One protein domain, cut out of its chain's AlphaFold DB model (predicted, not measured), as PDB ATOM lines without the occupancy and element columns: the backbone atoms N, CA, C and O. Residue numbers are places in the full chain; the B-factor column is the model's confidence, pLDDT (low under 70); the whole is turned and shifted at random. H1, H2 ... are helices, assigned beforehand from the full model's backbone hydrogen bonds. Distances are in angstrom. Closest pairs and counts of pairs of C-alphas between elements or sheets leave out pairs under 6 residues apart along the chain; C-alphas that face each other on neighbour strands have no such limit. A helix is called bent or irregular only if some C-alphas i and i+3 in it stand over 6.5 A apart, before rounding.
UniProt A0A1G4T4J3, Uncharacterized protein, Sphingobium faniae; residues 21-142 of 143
ATOM      1  N   ARG A  21     -62.028   9.277  -8.756       94.81
ATOM      2  CA  ARG A  21     -63.132   9.341  -7.787       94.81
ATOM      3  C   ARG A  21     -64.398   8.649  -8.295       94.81
ATOM      4  O   ARG A  21     -65.009   7.893  -7.560       94.81
ATOM      5  N   VAL A  22     -64.771   8.869  -9.555       96.56
ATOM      6  CA  VAL A  22     -65.977   8.265 -10.143       96.56
ATOM      7  C   VAL A  22     -65.833   6.748 -10.260       96.56
ATOM      8  O   VAL A  22     -66.823   6.035 -10.128       96.56
ATOM      9  N   LEU A  23     -64.621   6.244 -10.500       96.31
ATOM     10  CA  LEU A  23     -64.361   4.804 -10.548       96.31
ATOM     11  C   LEU A  23     -64.443   4.171  -9.154       96.31
ATOM     12  O   LEU A  23     -65.088   3.136  -9.007       96.31
ATOM     13  N   ARG A  24     -63.899   4.832  -8.129       96.38
ATOM     14  CA  ARG A  24     -64.061   4.420  -6.725       96.38
ATOM     15  C   ARG A  24     -65.522   4.412  -6.288       96.38
ATOM     16  O   ARG A  24     -66.015   3.383  -5.845       96.38
ATOM     17  N   ASP A  25     -66.252   5.490  -6.578       97.56
ATOM     18  CA  ASP A  25     -67.687   5.592  -6.292       97.56
ATOM     19  C   ASP A  25     -68.501   4.472  -6.974       97.56
ATOM     20  O   ASP A  25     -69.590   4.128  -6.512       97.56
ATOM     21  N   ARG A  26     -68.027   3.935  -8.108       97.38
ATOM     22  CA  ARG A  26     -68.648   2.790  -8.794       97.38
ATOM     23  C   ARG A  26     -68.307   1.471  -8.111       97.38
ATOM     24  O   ARG A  26     -69.216   0.666  -7.937       97.38
ATOM     25  N   ILE A  27     -67.050   1.269  -7.712       97.25
ATOM     26  CA  ILE A  27     -66.606   0.088  -6.951       97.25
ATOM     27  C   ILE A  27     -67.395  -0.020  -5.638       97.25
ATOM     28  O   ILE A  27     -67.923  -1.086  -5.316       97.25
ATOM     29  N   ASP A  28     -67.578   1.098  -4.933       96.75
ATOM     30  CA  ASP A  28     -68.284   1.140  -3.649       96.75
ATOM     31  C   ASP A  28     -69.749   0.706  -3.749       96.75
ATOM     32  O   ASP A  28     -70.277   0.064  -2.836       96.75
ATOM     33  N   ARG A  29     -70.405   0.997  -4.878       97.69
ATOM     34  CA  ARG A  29     -71.814   0.653  -5.130       97.69
ATOM     35  C   ARG A  29     -72.028  -0.790  -5.585       97.69
ATOM     36  O   ARG A  29     -73.177  -1.214  -5.687       97.69
ATOM     37  N   LEU A  30     -70.967  -1.545  -5.874       97.38
ATOM     38  CA  LEU A  30     -71.099  -2.947  -6.263       97.38
ATOM     39  C   LEU A  30     -71.651  -3.777  -5.096       97.38
ATOM     40  O   LEU A  30     -71.217  -3.638  -3.949       97.38
ATOM     41  N   ASN A  31     -72.581  -4.681  -5.397       97.56
ATOM     42  CA  ASN A  31     -73.115  -5.637  -4.428       97.56
ATOM     43  C   ASN A  31     -72.207  -6.882  -4.340       97.56
ATOM     44  O   ASN A  31     -72.595  -7.975  -4.743       97.56
ATOM     45  N   ILE A  32     -70.965  -6.680  -3.893       97.69
ATOM     46  CA  ILE A  32     -69.918  -7.705  -3.732       97.69
ATOM     47  C   ILE A  32     -69.273  -7.598  -2.341       97.69
ATOM     48  O   ILE A  32     -69.496  -6.614  -1.629       97.69
ATOM     49  N   SER A  33     -68.460  -8.588  -1.958       98.12
ATOM     50  CA  SER A  33     -67.754  -8.593  -0.669       98.12
ATOM     51  C   SER A  33     -66.775  -7.419  -0.526       98.12
ATOM     52  O   SER A  33     -66.277  -6.874  -1.513       98.12
ATOM     53  N   ALA A  34     -66.477  -7.043   0.720       97.38
ATOM     54  CA  ALA A  34     -65.523  -5.977   1.023       97.38
ATOM     55  C   ALA A  34     -64.123  -6.280   0.463       97.38
ATOM     56  O   ALA A  34     -63.512  -5.409  -0.151       97.38
ATOM     57  N   ASP A  35     -63.669  -7.528   0.579       97.81
ATOM     58  CA  ASP A  35     -62.374  -7.961   0.046       97.81
ATOM     59  C   ASP A  35     -62.305  -7.799  -1.476       97.81
ATOM     60  O   ASP A  35     -61.308  -7.323  -2.013       97.81
ATOM     61  N   ALA A  36     -63.390  -8.119  -2.190       98.06
ATOM     62  CA  ALA A  36     -63.444  -7.929  -3.636       98.06
ATOM     63  C   ALA A  36     -63.392  -6.439  -4.021       98.06
ATOM     64  O   ALA A  36     -62.743  -6.087  -5.004       98.06
ATOM     65  N   LYS A  37     -64.019  -5.548  -3.239       98.06
ATOM     66  CA  LYS A  37     -63.897  -4.092  -3.441       98.06
ATOM     67  C   LYS A  37     -62.473  -3.602  -3.189       98.06
ATOM     68  O   LYS A  37     -61.968  -2.825  -3.993       98.06
ATOM     69  N   ALA A  38     -61.825  -4.081  -2.127       97.81
ATOM     70  CA  ALA A  38     -60.441  -3.734  -1.812       97.81
ATOM     71  C   ALA A  38     -59.489  -4.139  -2.947       97.81
ATOM     72  O   ALA A  38     -58.705  -3.317  -3.410       97.81
ATOM     73  N   LEU A  39     -59.641  -5.357  -3.483       98.38
ATOM     74  CA  LEU A  39     -58.863  -5.811  -4.639       98.38
ATOM     75  C   LEU A  39     -59.083  -4.937  -5.883       98.38
ATOM     76  O   LEU A  39     -58.134  -4.665  -6.616       98.38
ATOM     77  N   LEU A  40     -60.317  -4.487  -6.137       98.19
ATOM     78  CA  LEU A  40     -60.605  -3.580  -7.252       98.19
ATOM     79  C   LEU A  40     -59.994  -2.187  -7.049       98.19
ATOM     80  O   LEU A  40     -59.506  -1.609  -8.021       98.19
ATOM     81  N   ASP A  41     -59.997  -1.646  -5.827       97.50
ATOM     82  CA  ASP A  41     -59.361  -0.352  -5.541       97.50
ATOM     83  C   ASP A  41     -57.827  -0.445  -5.625       97.50
ATOM     84  O   ASP A  41     -57.187   0.438  -6.203       97.50
ATOM     85  N   ASP A  42     -57.235  -1.548  -5.159       97.88
ATOM     86  CA  ASP A  42     -55.803  -1.823  -5.315       97.88
ATOM     87  C   ASP A  42     -55.412  -1.947  -6.790       97.88
ATOM     88  O   ASP A  42     -54.445  -1.320  -7.236       97.88
ATOM     89  N   LEU A  43     -56.192  -2.691  -7.580       98.00
ATOM     90  CA  LEU A  43     -55.980  -2.793  -9.023       98.00
ATOM     91  C   LEU A  43     -56.055  -1.413  -9.685       98.00
ATOM     92  O   LEU A  43     -55.156  -1.041 -10.438       98.00
ATOM     93  N   LEU A  44     -57.094  -0.636  -9.371       96.88
ATOM     94  CA  LEU A  44     -57.287   0.715  -9.891       96.88
ATOM     95  C   LEU A  44     -56.099   1.628  -9.551       96.88
ATOM     96  O   LEU A  44     -55.615   2.365 -10.415       96.88
ATOM     97  N   LYS A  45     -55.593   1.552  -8.317       96.25
ATOM     98  CA  LYS A  45     -54.409   2.292  -7.871       96.25
ATOM     99  C   LYS A  45     -53.177   1.916  -8.693       96.25
ATOM    100  O   LYS A  45     -52.521   2.813  -9.223       96.25
ATOM    101  N   VAL A  46     -52.896   0.621  -8.852       97.44
ATOM    102  CA  VAL A  46     -51.760   0.135  -9.653       97.44
ATOM    103  C   VAL A  46     -51.889   0.581 -11.111       97.44
ATOM    104  O   VAL A  46     -50.920   1.074 -11.687       97.44
ATOM    105  N   THR A  47     -53.081   0.479 -11.708       95.19
ATOM    106  CA  THR A  47     -53.325   0.917 -13.090       95.19
ATOM    107  C   THR A  47     -53.025   2.404 -13.278       95.19
ATOM    108  O   THR A  47     -52.341   2.770 -14.235       95.19
ATOM    109  N   VAL A  48     -53.482   3.269 -12.366       95.31
ATOM    110  CA  VAL A  48     -53.192   4.711 -12.434       95.31
ATOM    111  C   VAL A  48     -51.702   4.993 -12.255       95.31
ATOM    112  O   VAL A  48     -51.141   5.823 -12.971       95.31
ATOM    113  N   GLU A  49     -51.043   4.290 -11.338       96.12
ATOM    114  CA  GLU A  49     -49.617   4.469 -11.071       96.12
ATOM    115  C   GLU A  49     -48.750   4.080 -12.282       96.12
ATOM    116  O   GLU A  49     -47.858   4.828 -12.690       96.12
ATOM    117  N   VAL A  50     -49.040   2.931 -12.901       97.00
ATOM    118  CA  VAL A  50     -48.361   2.464 -14.118       97.00
ATOM    119  C   VAL A  50     -48.663   3.393 -15.290       97.00
ATOM    120  O   VAL A  50     -47.733   3.827 -15.969       97.00
ATOM    121  N   GLY A  51     -49.931   3.766 -15.493       93.69
ATOM    122  CA  GLY A  51     -50.329   4.702 -16.544       93.69
ATOM    123  C   GLY A  51     -49.593   6.038 -16.430       93.69
ATOM    124  O   GLY A  51     -49.026   6.519 -17.410       93.69
ATOM    125  N   GLY A  52     -49.496   6.598 -15.221       94.75
ATOM    126  CA  GLY A  52     -48.736   7.821 -14.961       94.75
ATOM    127  C   GLY A  52     -47.258   7.706 -15.348       94.75
ATOM    128  O   GLY A  52     -46.721   8.606 -16.003       94.75
ATOM    129  N   ARG A  53     -46.604   6.583 -15.012       96.62
ATOM    130  CA  ARG A  53     -45.207   6.317 -15.403       96.62
ATOM    131  C   ARG A  53     -45.039   6.176 -16.909       96.62
ATOM    132  O   ARG A  53     -44.116   6.772 -17.459       96.62
ATOM    133  N   VAL A  54     -45.931   5.447 -17.578       95.75
ATOM    134  CA  VAL A  54     -45.899   5.265 -19.038       95.75
ATOM    135  C   VAL A  54     -46.058   6.603 -19.753       95.75
ATOM    136  O   VAL A  54     -45.256   6.923 -20.628       95.75
ATOM    137  N   ILE A  55     -47.021   7.435 -19.344       95.75
ATOM    138  CA  ILE A  55     -47.206   8.771 -19.928       95.75
ATOM    139  C   ILE A  55     -45.955   9.628 -19.687       95.75
ATOM    140  O   ILE A  55     -45.505  10.338 -20.586       95.75
ATOM    141  N   SER A  56     -45.359   9.557 -18.493       96.62
ATOM    142  CA  SER A  56     -44.122  10.287 -18.200       96.62
ATOM    143  C   SER A  56     -42.950   9.831 -19.067       96.62
ATOM    144  O   SER A  56     -42.222  10.677 -19.584       96.62
ATOM    145  N   ALA A  57     -42.791   8.524 -19.273       95.75
ATOM    146  CA  ALA A  57     -41.784   7.971 -20.172       95.75
ATOM    147  C   ALA A  57     -42.024   8.429 -21.619       95.75
ATOM    148  O   ALA A  57     -41.092   8.889 -22.272       95.75
ATOM    149  N   GLY A  58     -43.275   8.405 -22.090       94.31
ATOM    150  CA  GLY A  58     -43.649   8.920 -23.409       94.31
ATOM    151  C   GLY A  58     -43.272  10.391 -23.594       94.31
ATOM    152  O   GLY A  58     -42.661  10.748 -24.598       94.31
ATOM    153  N   ARG A  59     -43.544  11.248 -22.599       96.50
ATOM    154  CA  ARG A  59     -43.120  12.660 -22.633       96.50
ATOM    155  C   ARG A  59     -41.600  12.814 -22.660       96.50
ATOM    156  O   ARG A  59     -41.101  13.657 -23.397       96.50
ATOM    157  N   GLN A  60     -40.875  12.001 -21.894       96.44
ATOM    158  CA  GLN A  60     -39.412  12.020 -21.887       96.44
ATOM    159  C   GLN A  60     -38.840  11.623 -23.254       96.44
ATOM    160  O   GLN A  60     -37.927  12.278 -23.751       96.44
ATOM    161  N   ILE A  61     -39.408  10.589 -23.882       94.81
ATOM    162  CA  ILE A  61     -39.036  10.152 -25.231       94.81
ATOM    163  C   ILE A  61     -39.313  11.265 -26.246       94.81
ATOM    164  O   ILE A  61     -38.446  11.561 -27.060       94.81
ATOM    165  N   MET A  62     -40.473  11.927 -26.180       97.00
ATOM    166  CA  MET A  62     -40.787  13.052 -27.071       97.00
ATOM    167  C   MET A  62     -39.803  14.215 -26.914       97.00
ATOM    168  O   MET A  62     -39.355  14.769 -27.916       97.00
ATOM    169  N   GLY A  63     -39.429  14.554 -25.675       96.19
ATOM    170  CA  GLY A  63     -38.380  15.540 -25.409       96.19
ATOM    171  C   GLY A  63     -37.059  15.147 -26.071       96.19
ATOM    172  O   GLY A  63     -36.507  15.918 -26.850       96.19
ATOM    173  N   PHE A  64     -36.622  13.902 -25.860       94.62
ATOM    174  CA  PHE A  64     -35.417  13.365 -26.489       94.62
ATOM    175  C   PHE A  64     -35.478  13.393 -28.023       94.62
ATOM    176  O   PHE A  64     -34.490  13.745 -28.656       94.62
ATOM    177  N   ILE A  65     -36.619  13.063 -28.639       92.69
ATOM    178  CA  ILE A  65     -36.791  13.118 -30.100       92.69
ATOM    179  C   ILE A  65     -36.605  14.548 -30.613       92.69
ATOM    180  O   ILE A  65     -35.917  14.754 -31.613       92.69
ATOM    181  N   PHE A  66     -37.196  15.543 -29.944       95.06
ATOM    182  CA  PHE A  66     -37.030  16.940 -30.340       95.06
ATOM    183  C   PHE A  66     -35.590  17.423 -30.171       95.06
ATOM    184  O   PHE A  66     -35.088  18.127 -31.048       95.06
ATOM    185  N   ASP A  67     -34.915  17.015 -29.098       93.88
ATOM    186  CA  ASP A  67     -33.504  17.337 -28.883       93.88
ATOM    187  C   ASP A  67     -32.614  16.665 -29.936       93.88
ATOM    188  O   ASP A  67     -31.774  17.328 -30.544       93.88
ATOM    189  N   LEU A  68     -32.857  15.385 -30.235       90.12
ATOM    190  CA  LEU A  68     -32.142  14.630 -31.261       90.12
ATOM    191  C   LEU A  68     -32.306  15.277 -32.640       90.12
ATOM    192  O   LEU A  68     -31.315  15.520 -33.320       90.12
ATOM    193  N   ALA A  69     -33.534  15.604 -33.043       91.19
ATOM    194  CA  ALA A  69     -33.801  16.217 -34.342       91.19
ATOM    195  C   ALA A  69     -33.192  17.623 -34.477       91.19
ATOM    196  O   ALA A  69     -32.770  18.005 -35.567       91.19
ATOM    197  N   ARG A  70     -33.131  18.396 -33.382       90.50
ATOM    198  CA  ARG A  70     -32.525  19.739 -33.371       90.50
ATOM    199  C   ARG A  70     -31.002  19.701 -33.352       90.50
ATOM    200  O   ARG A  70     -30.374  20.524 -34.009       90.50
ATOM    201  N   GLN A  71     -30.413  18.802 -32.567       89.94
ATOM    202  CA  GLN A  71     -28.969  18.757 -32.342       89.94
ATOM    203  C   GLN A  71     -28.233  17.893 -33.373       89.94
ATOM    204  O   GLN A  71     -27.084  18.184 -33.694       89.94
ATOM    205  N   PHE A  72     -28.893  16.858 -33.892       92.19
ATOM    206  CA  PHE A  72     -28.328  15.855 -34.795       92.19
ATOM    207  C   PHE A  72     -29.235  15.662 -36.028       92.19
ATOM    208  O   PHE A  72     -29.820  14.588 -36.230       92.19
ATOM    209  N   PRO A  73     -29.418  16.715 -36.851       91.88
ATOM    210  CA  PRO A  73     -30.362  16.691 -37.965       91.88
ATOM    211  C   PRO A  73     -30.015  15.631 -39.019       91.88
ATOM    212  O   PRO A  73     -30.927  15.024 -39.587       91.88
ATOM    213  N   ASN A  74     -28.728  15.338 -39.262       94.19
ATOM    214  CA  ASN A  74     -28.341  14.303 -40.226       94.19
ATOM    215  C   ASN A  74     -28.611  12.892 -39.688       94.19
ATOM    216  O   ASN A  74     -28.973  12.009 -40.464       94.19
ATOM    217  N   THR A  75     -28.468  12.667 -38.380       94.44
ATOM    218  CA  THR A  75     -28.839  11.411 -37.708       94.44
ATOM    219  C   THR A  75     -30.335  11.159 -37.815       94.44
ATOM    220  O   THR A  75     -30.745  10.075 -38.231       94.44
ATOM    221  N   ALA A  76     -31.154  12.167 -37.502       93.69
ATOM    222  CA  ALA A  76     -32.605  12.067 -37.628       93.69
ATOM    223  C   ALA A  76     -33.023  11.785 -39.080       93.69
ATOM    224  O   ALA A  76     -33.815  10.879 -39.335       93.69
ATOM    225  N   PHE A  77     -32.430  12.498 -40.043       94.06
ATOM    226  CA  PHE A  77     -32.659  12.257 -41.466       94.06
ATOM    227  C   PHE A  77     -32.244  10.843 -41.893       94.06
ATOM    228  O   PHE A  77     -33.007  10.152 -42.567       94.06
ATOM    229  N   GLY A  78     -31.062  10.386 -41.471       95.12
ATOM    230  CA  GLY A  78     -30.558   9.046 -41.766       95.12
ATOM    231  C   GLY A  78     -31.482   7.948 -41.242       95.12
ATOM    232  O   GLY A  78     -31.750   6.984 -41.960       95.12
ATOM    233  N   LEU A  79     -32.028   8.123 -40.036       95.25
ATOM    234  CA  LEU A  79     -33.023   7.215 -39.468       95.25
ATOM    235  C   LEU A  79     -34.317   7.208 -40.295       95.25
ATOM    236  O   LEU A  79     -34.775   6.134 -40.671       95.25
ATOM    237  N   ILE A  80     -34.864   8.380 -40.641       95.62
ATOM    238  CA  ILE A  80     -36.083   8.498 -41.463       95.62
ATOM    239  C   ILE A  80     -35.901   7.800 -42.814       95.62
ATOM    240  O   ILE A  80     -36.726   6.971 -43.195       95.62
ATOM    241  N   VAL A  81     -34.810   8.096 -43.528       96.75
ATOM    242  CA  VAL A  81     -34.517   7.477 -44.829       96.75
ATOM    243  C   VAL A  81     -34.394   5.965 -44.686       96.75
ATOM    244  O   VAL A  81     -35.008   5.227 -45.454       96.75
ATOM    245  N   ALA A  82     -33.650   5.487 -43.687       96.06
ATOM    246  CA  ALA A  82     -33.498   4.060 -43.447       96.06
ATOM    247  C   ALA A  82     -34.835   3.370 -43.146       96.06
ATOM    248  O   ALA A  82     -35.092   2.294 -43.684       96.06
ATOM    249  N   THR A  83     -35.708   3.985 -42.342       96.06
ATOM    250  CA  THR A  83     -37.049   3.464 -42.055       96.06
ATOM    251  C   THR A  83     -37.914   3.413 -43.311       96.06
ATOM    252  O   THR A  83     -38.533   2.384 -43.572       96.06
ATOM    253  N   VAL A  84     -37.926   4.475 -44.122       96.69
ATOM    254  CA  VAL A  84     -38.692   4.519 -45.378       96.69
ATOM    255  C   VAL A  84     -38.205   3.440 -46.345       96.69
ATOM    256  O   VAL A  84     -39.014   2.661 -46.843       96.69
ATOM    257  N   VAL A  85     -36.893   3.325 -46.567       96.00
ATOM    258  CA  VAL A  85     -36.324   2.297 -47.456       96.00
ATOM    259  C   VAL A  85     -36.616   0.889 -46.930       96.00
ATOM    260  O   VAL A  85     -37.021   0.022 -47.700       96.00
ATOM    261  N   SER A  86     -36.482   0.665 -45.620       93.56
ATOM    262  CA  SER A  86     -36.821  -0.623 -44.996       93.56
ATOM    263  C   SER A  86     -38.297  -0.971 -45.193       93.56
ATOM    264  O   SER A  86     -38.623  -2.100 -45.557       93.56
ATOM    265  N   SER A  87     -39.192   0.009 -45.028       93.38
ATOM    266  CA  SER A  87     -40.624  -0.163 -45.274       93.38
ATOM    267  C   SER A  87     -40.916  -0.509 -46.733       93.38
ATOM    268  O   SER A  87     -41.764  -1.359 -46.987       93.38
ATOM    269  N   LEU A  88     -40.219   0.105 -47.693       94.69
ATOM    270  CA  LEU A  88     -40.379  -0.214 -49.115       94.69
ATOM    271  C   LEU A  88     -39.944  -1.651 -49.432       94.69
ATOM    272  O   LEU A  88     -40.634  -2.342 -50.176       94.69
ATOM    273  N   ILE A  89     -38.840  -2.123 -48.842       92.25
ATOM    274  CA  ILE A  89     -38.372  -3.510 -49.002       92.25
ATOM    275  C   ILE A  89     -39.390  -4.493 -48.418       92.25
ATOM    276  O   ILE A  89     -39.709  -5.499 -49.051       92.25
ATOM    277  N   ALA A  90     -39.925  -4.197 -47.231       90.94
ATOM    278  CA  ALA A  90     -40.917  -5.040 -46.570       90.94
ATOM    279  C   ALA A  90     -42.223  -5.176 -47.377       90.94
ATOM    280  O   ALA A  90     -42.879  -6.212 -47.294       90.94
ATOM    281  N   SER A  91     -42.569  -4.178 -48.198       91.94
ATOM    282  CA  SER A  91     -43.758  -4.200 -49.063       91.94
ATOM    283  C   SER A  91     -43.656  -5.148 -50.267       91.94
ATOM    284  O   SER A  91     -44.658  -5.353 -50.950       91.94
ATOM    285  N   ILE A  92     -42.486  -5.731 -50.563       93.50
ATOM    286  CA  ILE A  92     -42.323  -6.664 -51.688       93.50
ATOM    287  C   ILE A  92     -42.857  -8.055 -51.286       93.50
ATOM    288  O   ILE A  92     -42.301  -8.670 -50.370       93.50
ATOM    289  N   PRO A  93     -43.872  -8.618 -51.973       87.81
ATOM    290  CA  PRO A  93     -44.369  -9.961 -51.678       87.81
ATOM    291  C   PRO A  93     -43.263 -11.015 -51.814       87.81
ATOM    292  O   PRO A  93     -42.443 -10.939 -52.728       87.81
ATOM    293  N   LEU A  94     -43.254 -12.012 -50.921       89.56
ATOM    294  CA  LEU A  94     -42.235 -13.072 -50.797       89.56
ATOM    295  C   LEU A  94     -40.834 -12.563 -50.401       89.56
ATOM    296  O   LEU A  94     -40.322 -12.961 -49.355       89.56
ATOM    297  N   LEU A  95     -40.221 -11.664 -51.179       87.44
ATOM    298  CA  LEU A  95     -38.860 -11.163 -50.927       87.44
ATOM    299  C   LEU A  95     -38.774 -10.307 -49.662       87.44
ATOM    300  O   LEU A  95     -37.825 -10.456 -48.896       87.44
ATOM    301  N   GLY A  96     -39.764  -9.451 -49.409       85.81
ATOM    302  CA  GLY A  96     -39.811  -8.598 -48.223       85.81
ATOM    303  C   GLY A  96     -39.926  -9.392 -46.922       85.81
ATOM    304  O   GLY A  96     -39.346  -8.998 -45.917       85.81
ATOM    305  N   VAL A  97     -40.582 -10.557 -46.940       89.88
ATOM    306  CA  VAL A  97     -40.716 -11.431 -45.760       89.88
ATOM    307  C   VAL A  97     -39.384 -12.088 -45.395       89.88
ATOM    308  O   VAL A  97     -39.060 -12.215 -44.217       89.88
ATOM    309  N   VAL A  98     -38.598 -12.485 -46.398       91.25
ATOM    310  CA  VAL A  98     -37.310 -13.157 -46.186       91.25
ATOM    311  C   VAL A  98     -36.197 -12.145 -45.915       91.25
ATOM    312  O   VAL A  98     -35.425 -12.299 -44.974       91.25
ATOM    313  N   LEU A  99     -36.111 -11.096 -46.736       89.56
ATOM    314  CA  LEU A  99     -35.029 -10.117 -46.679       89.56
ATOM    315  C   LEU A  99     -35.303  -8.990 -45.686       89.56
ATOM    316  O   LEU A  99     -34.357  -8.441 -45.133       89.56
ATOM    317  N   GLY A 100     -36.565  -8.641 -45.432       89.50
ATOM    318  CA  GLY A 100     -36.947  -7.544 -44.541       89.50
ATOM    319  C   GLY A 100     -36.353  -7.669 -43.135       89.50
ATOM    320  O   GLY A 100     -35.690  -6.724 -42.702       89.50
ATOM    321  N   PRO A 101     -36.496  -8.815 -42.439       92.69
ATOM    322  CA  PRO A 101     -35.921  -9.016 -41.106       92.69
ATOM    323  C   PRO A 101     -34.390  -8.913 -41.052       92.69
ATOM    324  O   PRO A 101     -33.843  -8.586 -40.003       92.69
ATOM    325  N   LEU A 102     -33.698  -9.160 -42.170       93.69
ATOM    326  CA  LEU A 102     -32.242  -9.051 -42.263       93.69
ATOM    327  C   LEU A 102     -31.795  -7.634 -42.652       93.69
ATOM    328  O   LEU A 102     -30.927  -7.053 -42.006       93.69
ATOM    329  N   LEU A 103     -32.393  -7.060 -43.697       93.69
ATOM    330  CA  LEU A 103     -31.974  -5.783 -44.275       93.69
ATOM    331  C   LEU A 103     -32.441  -4.578 -43.458       93.69
ATOM    332  O   LEU A 103     -31.695  -3.610 -43.354       93.69
ATOM    333  N   SER A 104     -33.626  -4.626 -42.844       93.50
ATOM    334  CA  SER A 104     -34.159  -3.498 -42.062       93.50
ATOM    335  C   SER A 104     -33.245  -3.079 -40.902       93.50
ATOM    336  O   SER A 104     -32.887  -1.902 -40.835       93.50
ATOM    337  N   PRO A 105     -32.790  -3.981 -40.003       95.88
ATOM    338  CA  PRO A 105     -31.874  -3.583 -38.935       95.88
ATOM    339  C   PRO A 105     -30.524  -3.091 -39.478       95.88
ATOM    340  O   PRO A 105     -29.958  -2.157 -38.912       95.88
ATOM    341  N   MET A 106     -30.027  -3.648 -40.590       96.31
ATOM    342  CA  MET A 106     -28.785  -3.176 -41.219       96.31
ATOM    343  C   MET A 106     -28.931  -1.769 -41.803       96.31
ATOM    344  O   MET A 106     -28.054  -0.934 -41.602       96.31
ATOM    345  N   LEU A 107     -30.040  -1.486 -42.487       96.06
ATOM    346  CA  LEU A 107     -30.330  -0.166 -43.042       96.06
ATOM    347  C   LEU A 107     -30.527   0.868 -41.938       96.06
ATOM    348  O   LEU A 107     -29.976   1.960 -42.040       96.06
ATOM    349  N   LEU A 108     -31.256   0.527 -40.873       96.62
ATOM    350  CA  LEU A 108     -31.429   1.403 -39.710       96.62
ATOM    351  C   LEU A 108     -30.088   1.700 -39.035       96.62
ATOM    352  O   LEU A 108     -29.774   2.865 -38.799       96.62
ATOM    353  N   ALA A 109     -29.267   0.675 -38.792       97.31
ATOM    354  CA  ALA A 109     -27.926   0.854 -38.243       97.31
ATOM    355  C   ALA A 109     -27.053   1.724 -39.161       97.31
ATOM    356  O   ALA A 109     -26.390   2.647 -38.691       97.31
ATOM    357  N   PHE A 110     -27.090   1.488 -40.475       96.62
ATOM    358  CA  PHE A 110     -26.348   2.279 -41.453       96.62
ATOM    359  C   PHE A 110     -26.815   3.741 -41.501       96.62
ATOM    360  O   PHE A 110     -25.988   4.653 -41.491       96.62
ATOM    361  N   GLY A 111     -28.126   3.989 -41.524       95.44
ATOM    362  CA  GLY A 111     -28.707   5.332 -41.507       95.44
ATOM    363  C   GLY A 111     -28.321   6.106 -40.249       95.44
ATOM    364  O   GLY A 111     -27.857   7.241 -40.347       95.44
ATOM    365  N   LEU A 112     -28.412   5.458 -39.085       95.38
ATOM    366  CA  LEU A 112     -27.991   6.030 -37.806       95.38
ATOM    367  C   LEU A 112     -26.498   6.365 -37.790       95.38
ATOM    368  O   LEU A 112     -26.129   7.501 -37.505       95.38
ATOM    369  N   VAL A 113     -25.634   5.403 -38.127       96.12
ATOM    370  CA  VAL A 113     -24.175   5.592 -38.085       96.12
ATOM    371  C   VAL A 113     -23.726   6.640 -39.100       96.12
ATOM    372  O   VAL A 113     -22.927   7.513 -38.772       96.12
ATOM    373  N   SER A 114     -24.241   6.591 -40.330       95.38
ATOM    374  CA  SER A 114     -23.861   7.542 -41.380       95.38
ATOM    375  C   SER A 114     -24.355   8.962 -41.095       95.38
ATOM    376  O   SER A 114     -23.645   9.922 -41.407       95.38
ATOM    377  N   GLY A 115     -25.538   9.105 -40.493       92.94
ATOM    378  CA  GLY A 115     -26.070  10.385 -40.040       92.94
ATOM    379  C   GLY A 115     -25.268  10.955 -38.872       92.94
ATOM    380  O   GLY A 115     -24.785  12.082 -38.965       92.94
ATOM    381  N   ALA A 116     -24.997  10.140 -37.849       93.06
ATOM    382  CA  ALA A 116     -24.181  10.536 -36.702       93.06
ATOM    383  C   ALA A 116     -22.769  10.954 -37.122       93.06
ATOM    384  O   ALA A 116     -22.249  11.967 -36.659       93.06
ATOM    385  N   TRP A 117     -22.159  10.223 -38.059       93.75
ATOM    386  CA  TRP A 117     -20.845  10.562 -38.602       93.75
ATOM    387  C   TRP A 117     -20.831  11.917 -39.324       93.75
ATOM    388  O   TRP A 117     -19.823  12.624 -39.283       93.75
ATOM    389  N   LYS A 118     -21.932  12.294 -39.988       91.88
ATOM    390  CA  LYS A 118     -22.070  13.629 -40.585       91.88
ATOM    391  C   LYS A 118     -22.222  14.701 -39.513       91.88
ATOM    392  O   LYS A 118     -21.464  15.662 -39.554       91.88
ATOM    393  N   ASP A 119     -23.100  14.499 -38.534       90.38
ATOM    394  CA  ASP A 119     -23.303  15.472 -37.449       90.38
ATOM    395  C   ASP A 119     -22.025  15.710 -36.623       90.38
ATOM    396  O   ASP A 119     -21.752  16.832 -36.207       90.38
ATOM    397  N   LEU A 120     -21.199  14.676 -36.423       87.88
ATOM    398  CA  LEU A 120     -19.890  14.780 -35.761       87.88
ATOM    399  C   LEU A 120     -18.871  15.598 -36.564       87.88
ATOM    400  O   LEU A 120     -18.009  16.262 -35.985       87.88
ATOM    401  N   LYS A 121     -18.912  15.488 -37.895       85.56
ATOM    402  CA  LYS A 121     -17.997  16.209 -38.785       85.56
ATOM    403  C   LYS A 121     -18.379  17.671 -38.947       85.56
ATOM    404  O   LYS A 121     -17.473  18.462 -39.217       85.56
ATOM    405  N   ASP A 122     -19.665  17.969 -38.810       79.44
ATOM    406  CA  ASP A 122     -20.224  19.302 -38.946       79.44
ATOM    407  C   ASP A 122     -19.718  20.244 -37.837       79.44
ATOM    408  O   ASP A 122     -19.350  19.822 -36.732       79.44
ATOM    409  N   ASP A 123     -19.662  21.541 -38.138       66.06
ATOM    410  CA  ASP A 123     -18.840  22.523 -37.410       66.06
ATOM    411  C   ASP A 123     -19.202  22.703 -35.926       66.06
ATOM    412  O   ASP A 123     -18.399  23.217 -35.144       66.06
ATOM    413  N   GLY A 124     -20.377  22.247 -35.486       70.44
ATOM    414  CA  GLY A 124     -20.864  22.423 -34.117       70.44
ATOM    415  C   GLY A 124     -19.989  21.774 -33.036       70.44
ATOM    416  O   GLY A 124     -19.809  22.361 -31.966       70.44
ATOM    417  N   ILE A 125     -19.424  20.591 -33.296       70.88
ATOM    418  CA  ILE A 125     -18.527  19.894 -32.353       70.88
ATOM    419  C   ILE A 125     -17.119  20.486 -32.437       70.88
ATOM    420  O   ILE A 125     -16.532  20.814 -31.405       70.88
ATOM    421  N   ARG A 126     -16.610  20.696 -33.658       73.69
ATOM    422  CA  ARG A 126     -15.293  21.308 -33.896       73.69
ATOM    423  C   ARG A 126     -15.187  22.668 -33.217       73.69
ATOM    424  O   ARG A 126     -14.250  22.900 -32.469       73.69
ATOM    425  N   THR A 127     -16.209  23.507 -33.364       78.88
ATOM    426  CA  THR A 127     -16.265  24.835 -32.742       78.88
ATOM    427  C   THR A 127     -16.245  24.765 -31.212       78.88
ATOM    428  O   THR A 127     -15.627  25.602 -30.561       78.88
ATOM    429  N   ARG A 128     -16.914  23.776 -30.603       79.25
ATOM    430  CA  ARG A 128     -16.902  23.593 -29.140       79.25
ATOM    431  C   ARG A 128     -15.539  23.123 -28.639       79.25
ATOM    432  O   ARG A 128     -15.104  23.599 -27.596       79.25
ATOM    433  N   ILE A 129     -14.880  22.230 -29.379       83.81
ATOM    434  CA  ILE A 129     -13.518  21.766 -29.080       83.81
ATOM    435  C   ILE A 129     -12.539  22.940 -29.172       83.81
ATOM    436  O   ILE A 129     -11.811  23.183 -28.216       83.81
ATOM    437  N   SER A 130     -12.602  23.733 -30.245       85.00
ATOM    438  CA  SER A 130     -11.746  24.914 -30.412       85.00
ATOM    439  C   SER A 130     -11.937  25.943 -29.291       85.00
ATOM    440  O   SER A 130     -10.960  26.408 -28.716       85.00
ATOM    441  N   ARG A 131     -13.179  26.230 -28.873       85.94
ATOM    442  CA  ARG A 131     -13.431  27.123 -27.719       85.94
ATOM    443  C   ARG A 131     -12.882  26.578 -26.398       85.94
ATOM    444  O   ARG A 131     -12.522  27.359 -25.516       85.94
ATOM    445  N   LEU A 132     -12.865  25.255 -26.230       88.50
ATOM    446  CA  LEU A 132     -12.309  24.608 -25.043       88.50
ATOM    447  C   LEU A 132     -10.778  24.724 -25.035       88.50
ATOM    448  O   LEU A 132     -10.201  25.097 -24.015       88.50
ATOM    449  N   GLU A 133     -10.133  24.472 -26.177       91.00
ATOM    450  CA  GLU A 133      -8.688  24.666 -26.374       91.00
ATOM    451  C   GLU A 133      -8.268  26.115 -26.083       91.00
ATOM    452  O   GLU A 133      -7.277  26.352 -25.385       91.00
ATOM    453  N   GLU A 134      -9.059  27.088 -26.540       91.50
ATOM    454  CA  GLU A 134      -8.855  28.511 -26.250       91.50
ATOM    455  C   GLU A 134      -8.895  28.807 -24.739       91.50
ATOM    456  O   GLU A 134      -8.008  29.495 -24.231       91.50
ATOM    457  N   HIS A 135      -9.856  28.245 -23.991       86.38
ATOM    458  CA  HIS A 135      -9.958  28.435 -22.534       86.38
ATOM    459  C   HIS A 135      -8.767  27.841 -21.772       86.38
ATOM    460  O   HIS A 135      -8.228  28.480 -20.864       86.38
ATOM    461  N   PHE A 136      -8.321  26.637 -22.139       88.69
ATOM    462  CA  PHE A 136      -7.159  26.014 -21.499       88.69
ATOM    463  C   PHE A 136      -5.879  26.810 -21.754       88.69
ATOM    464  O   PHE A 136      -5.106  27.061 -20.824       88.69
ATOM    465  N   THR A 137      -5.692  27.271 -22.992       89.00
ATOM    466  CA  THR A 137      -4.526  28.073 -23.382       89.00
ATOM    467  C   THR A 137      -4.521  29.431 -22.677       89.00
ATOM    468  O   THR A 137      -3.472  29.870 -22.206       89.00
ATOM    469  N   ALA A 138      -5.688  30.066 -22.532       84.25
ATOM    470  CA  ALA A 138      -5.839  31.308 -21.779       84.25
ATOM    471  C   ALA A 138      -5.491  31.125 -20.289       84.25
ATOM    472  O   ALA A 138      -4.686  31.888 -19.764       84.25
ATOM    473  N   SER A 139      -5.995  30.070 -19.635       82.62
ATOM    474  CA  SER A 139      -5.715  29.807 -18.209       82.62
ATOM    475  C   SER A 139      -4.251  29.453 -17.912       82.62
ATOM    476  O   SER A 139      -3.756  29.696 -16.814       82.62
ATOM    477  N   THR A 140      -3.534  28.895 -18.894       78.75
ATOM    478  CA  THR A 140      -2.120  28.514 -18.743       78.75
ATOM    479  C   THR A 140      -1.179  29.714 -18.923       78.75
ATOM    480  O   THR A 140      -0.043  29.669 -18.464       78.75
ATOM    481  N   ARG A 141      -1.639  30.802 -19.560       67.06
ATOM    482  CA  ARG A 141      -0.876  32.049 -19.758       67.06
ATOM    483  C   ARG A 141      -0.951  33.029 -18.580       67.06
ATOM    484  O   ARG A 141      -0.228  34.018 -18.597       67.06
ATOM    485  N   GLU A 142      -1.818  32.779 -17.599       59.91
ATOM    486  CA  GLU A 142      -2.055  33.659 -16.438       59.91
ATOM    487  C   GLU A 142      -1.245  33.250 -15.183       59.91
ATOM    488  O   GLU A 142      -1.522  33.712 -14.077       59.91
TER     489      GLU A 142
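This is residues 21 to 142 of the 143 residues of an uncharacterized protein of Sphingobium faniae (UniProt A0A1G4T4J3). Look for a flat, open T of helices: the long helix H2 is the stem, the side-by-side helical hairpin of H3 and H4 is one arm of the crossbar, and H5 is the other, with residues 125 to 142 sticking out free. At the far end of the stem the short H1 folds back beside the first part of H2. The printed part has 122 residues with five named helices, in the order H1, H2, H3, H4, H5, and no named strand; its class is all helix. It is extended, with a radius of gyration of the C-alphas of 26.0 A and spans of 78 by 63 by 18 A.

Find C-alpha 34 at (-65.523, -5.977, 1.023); from there H2, residues 34 to 71, runs 55.3 A to C-alpha 71 at (-28.969, 18.757, -32.342). Before it lies H1, residues 21 to 28, 10.5 A long. After it come H3, residues 73 to 90, 25.6 A long, and H4, residues 95 to 121, 36.5 A long. H4 has a kink of 49 degrees near residue 102 and is only just irregular: C-alphas 98 and 101 are 6.7 A apart. H5, residues 123 to 140, runs 25.8 A and ends at C-alpha 140 at (-2.120, 28.514, -18.743).

Start at H2, where residues 37 to 41 alone touch H1; the closest C-alphas are those of Ile 27 and Lys 37, 6.1 A apart. H1 and H2 form a helical hairpin, at a shallow tilt of 27 degrees, opposite ways. At its other end H2 touches H3 only at the corner, where the closest C-alphas, of Ala 69 and Ala 76, are 5.4 A apart; the tilt is steep, 67 degrees. H3 and H4 form a second helical hairpin, with 52 pairs of C-alphas within 8 A, at a shallow tilt of 10 degrees, opposite ways; the closest C-alphas, of Thr 75 and Gly 115, are 3.8 A apart. H2 and H4 are only just apart, at 8.3 A. H4 and H5 meet only through their link, and H5 touches no helix. In H1, H2, H3 and H5 every O i to N i+4 pair is within hydrogen-bond range; in H4 it is 19 of 23.

The C-alphas farthest apart, of Asn 31 and Arg 141, are 82.9 A apart. The printed part has no cut, and its four links are tight. Residues 46 to 64 of H2 stand free, as do residues 30 to 35. The mean pLDDT of the printed part is 92.1; residues 123, 141 and 142 are under 70.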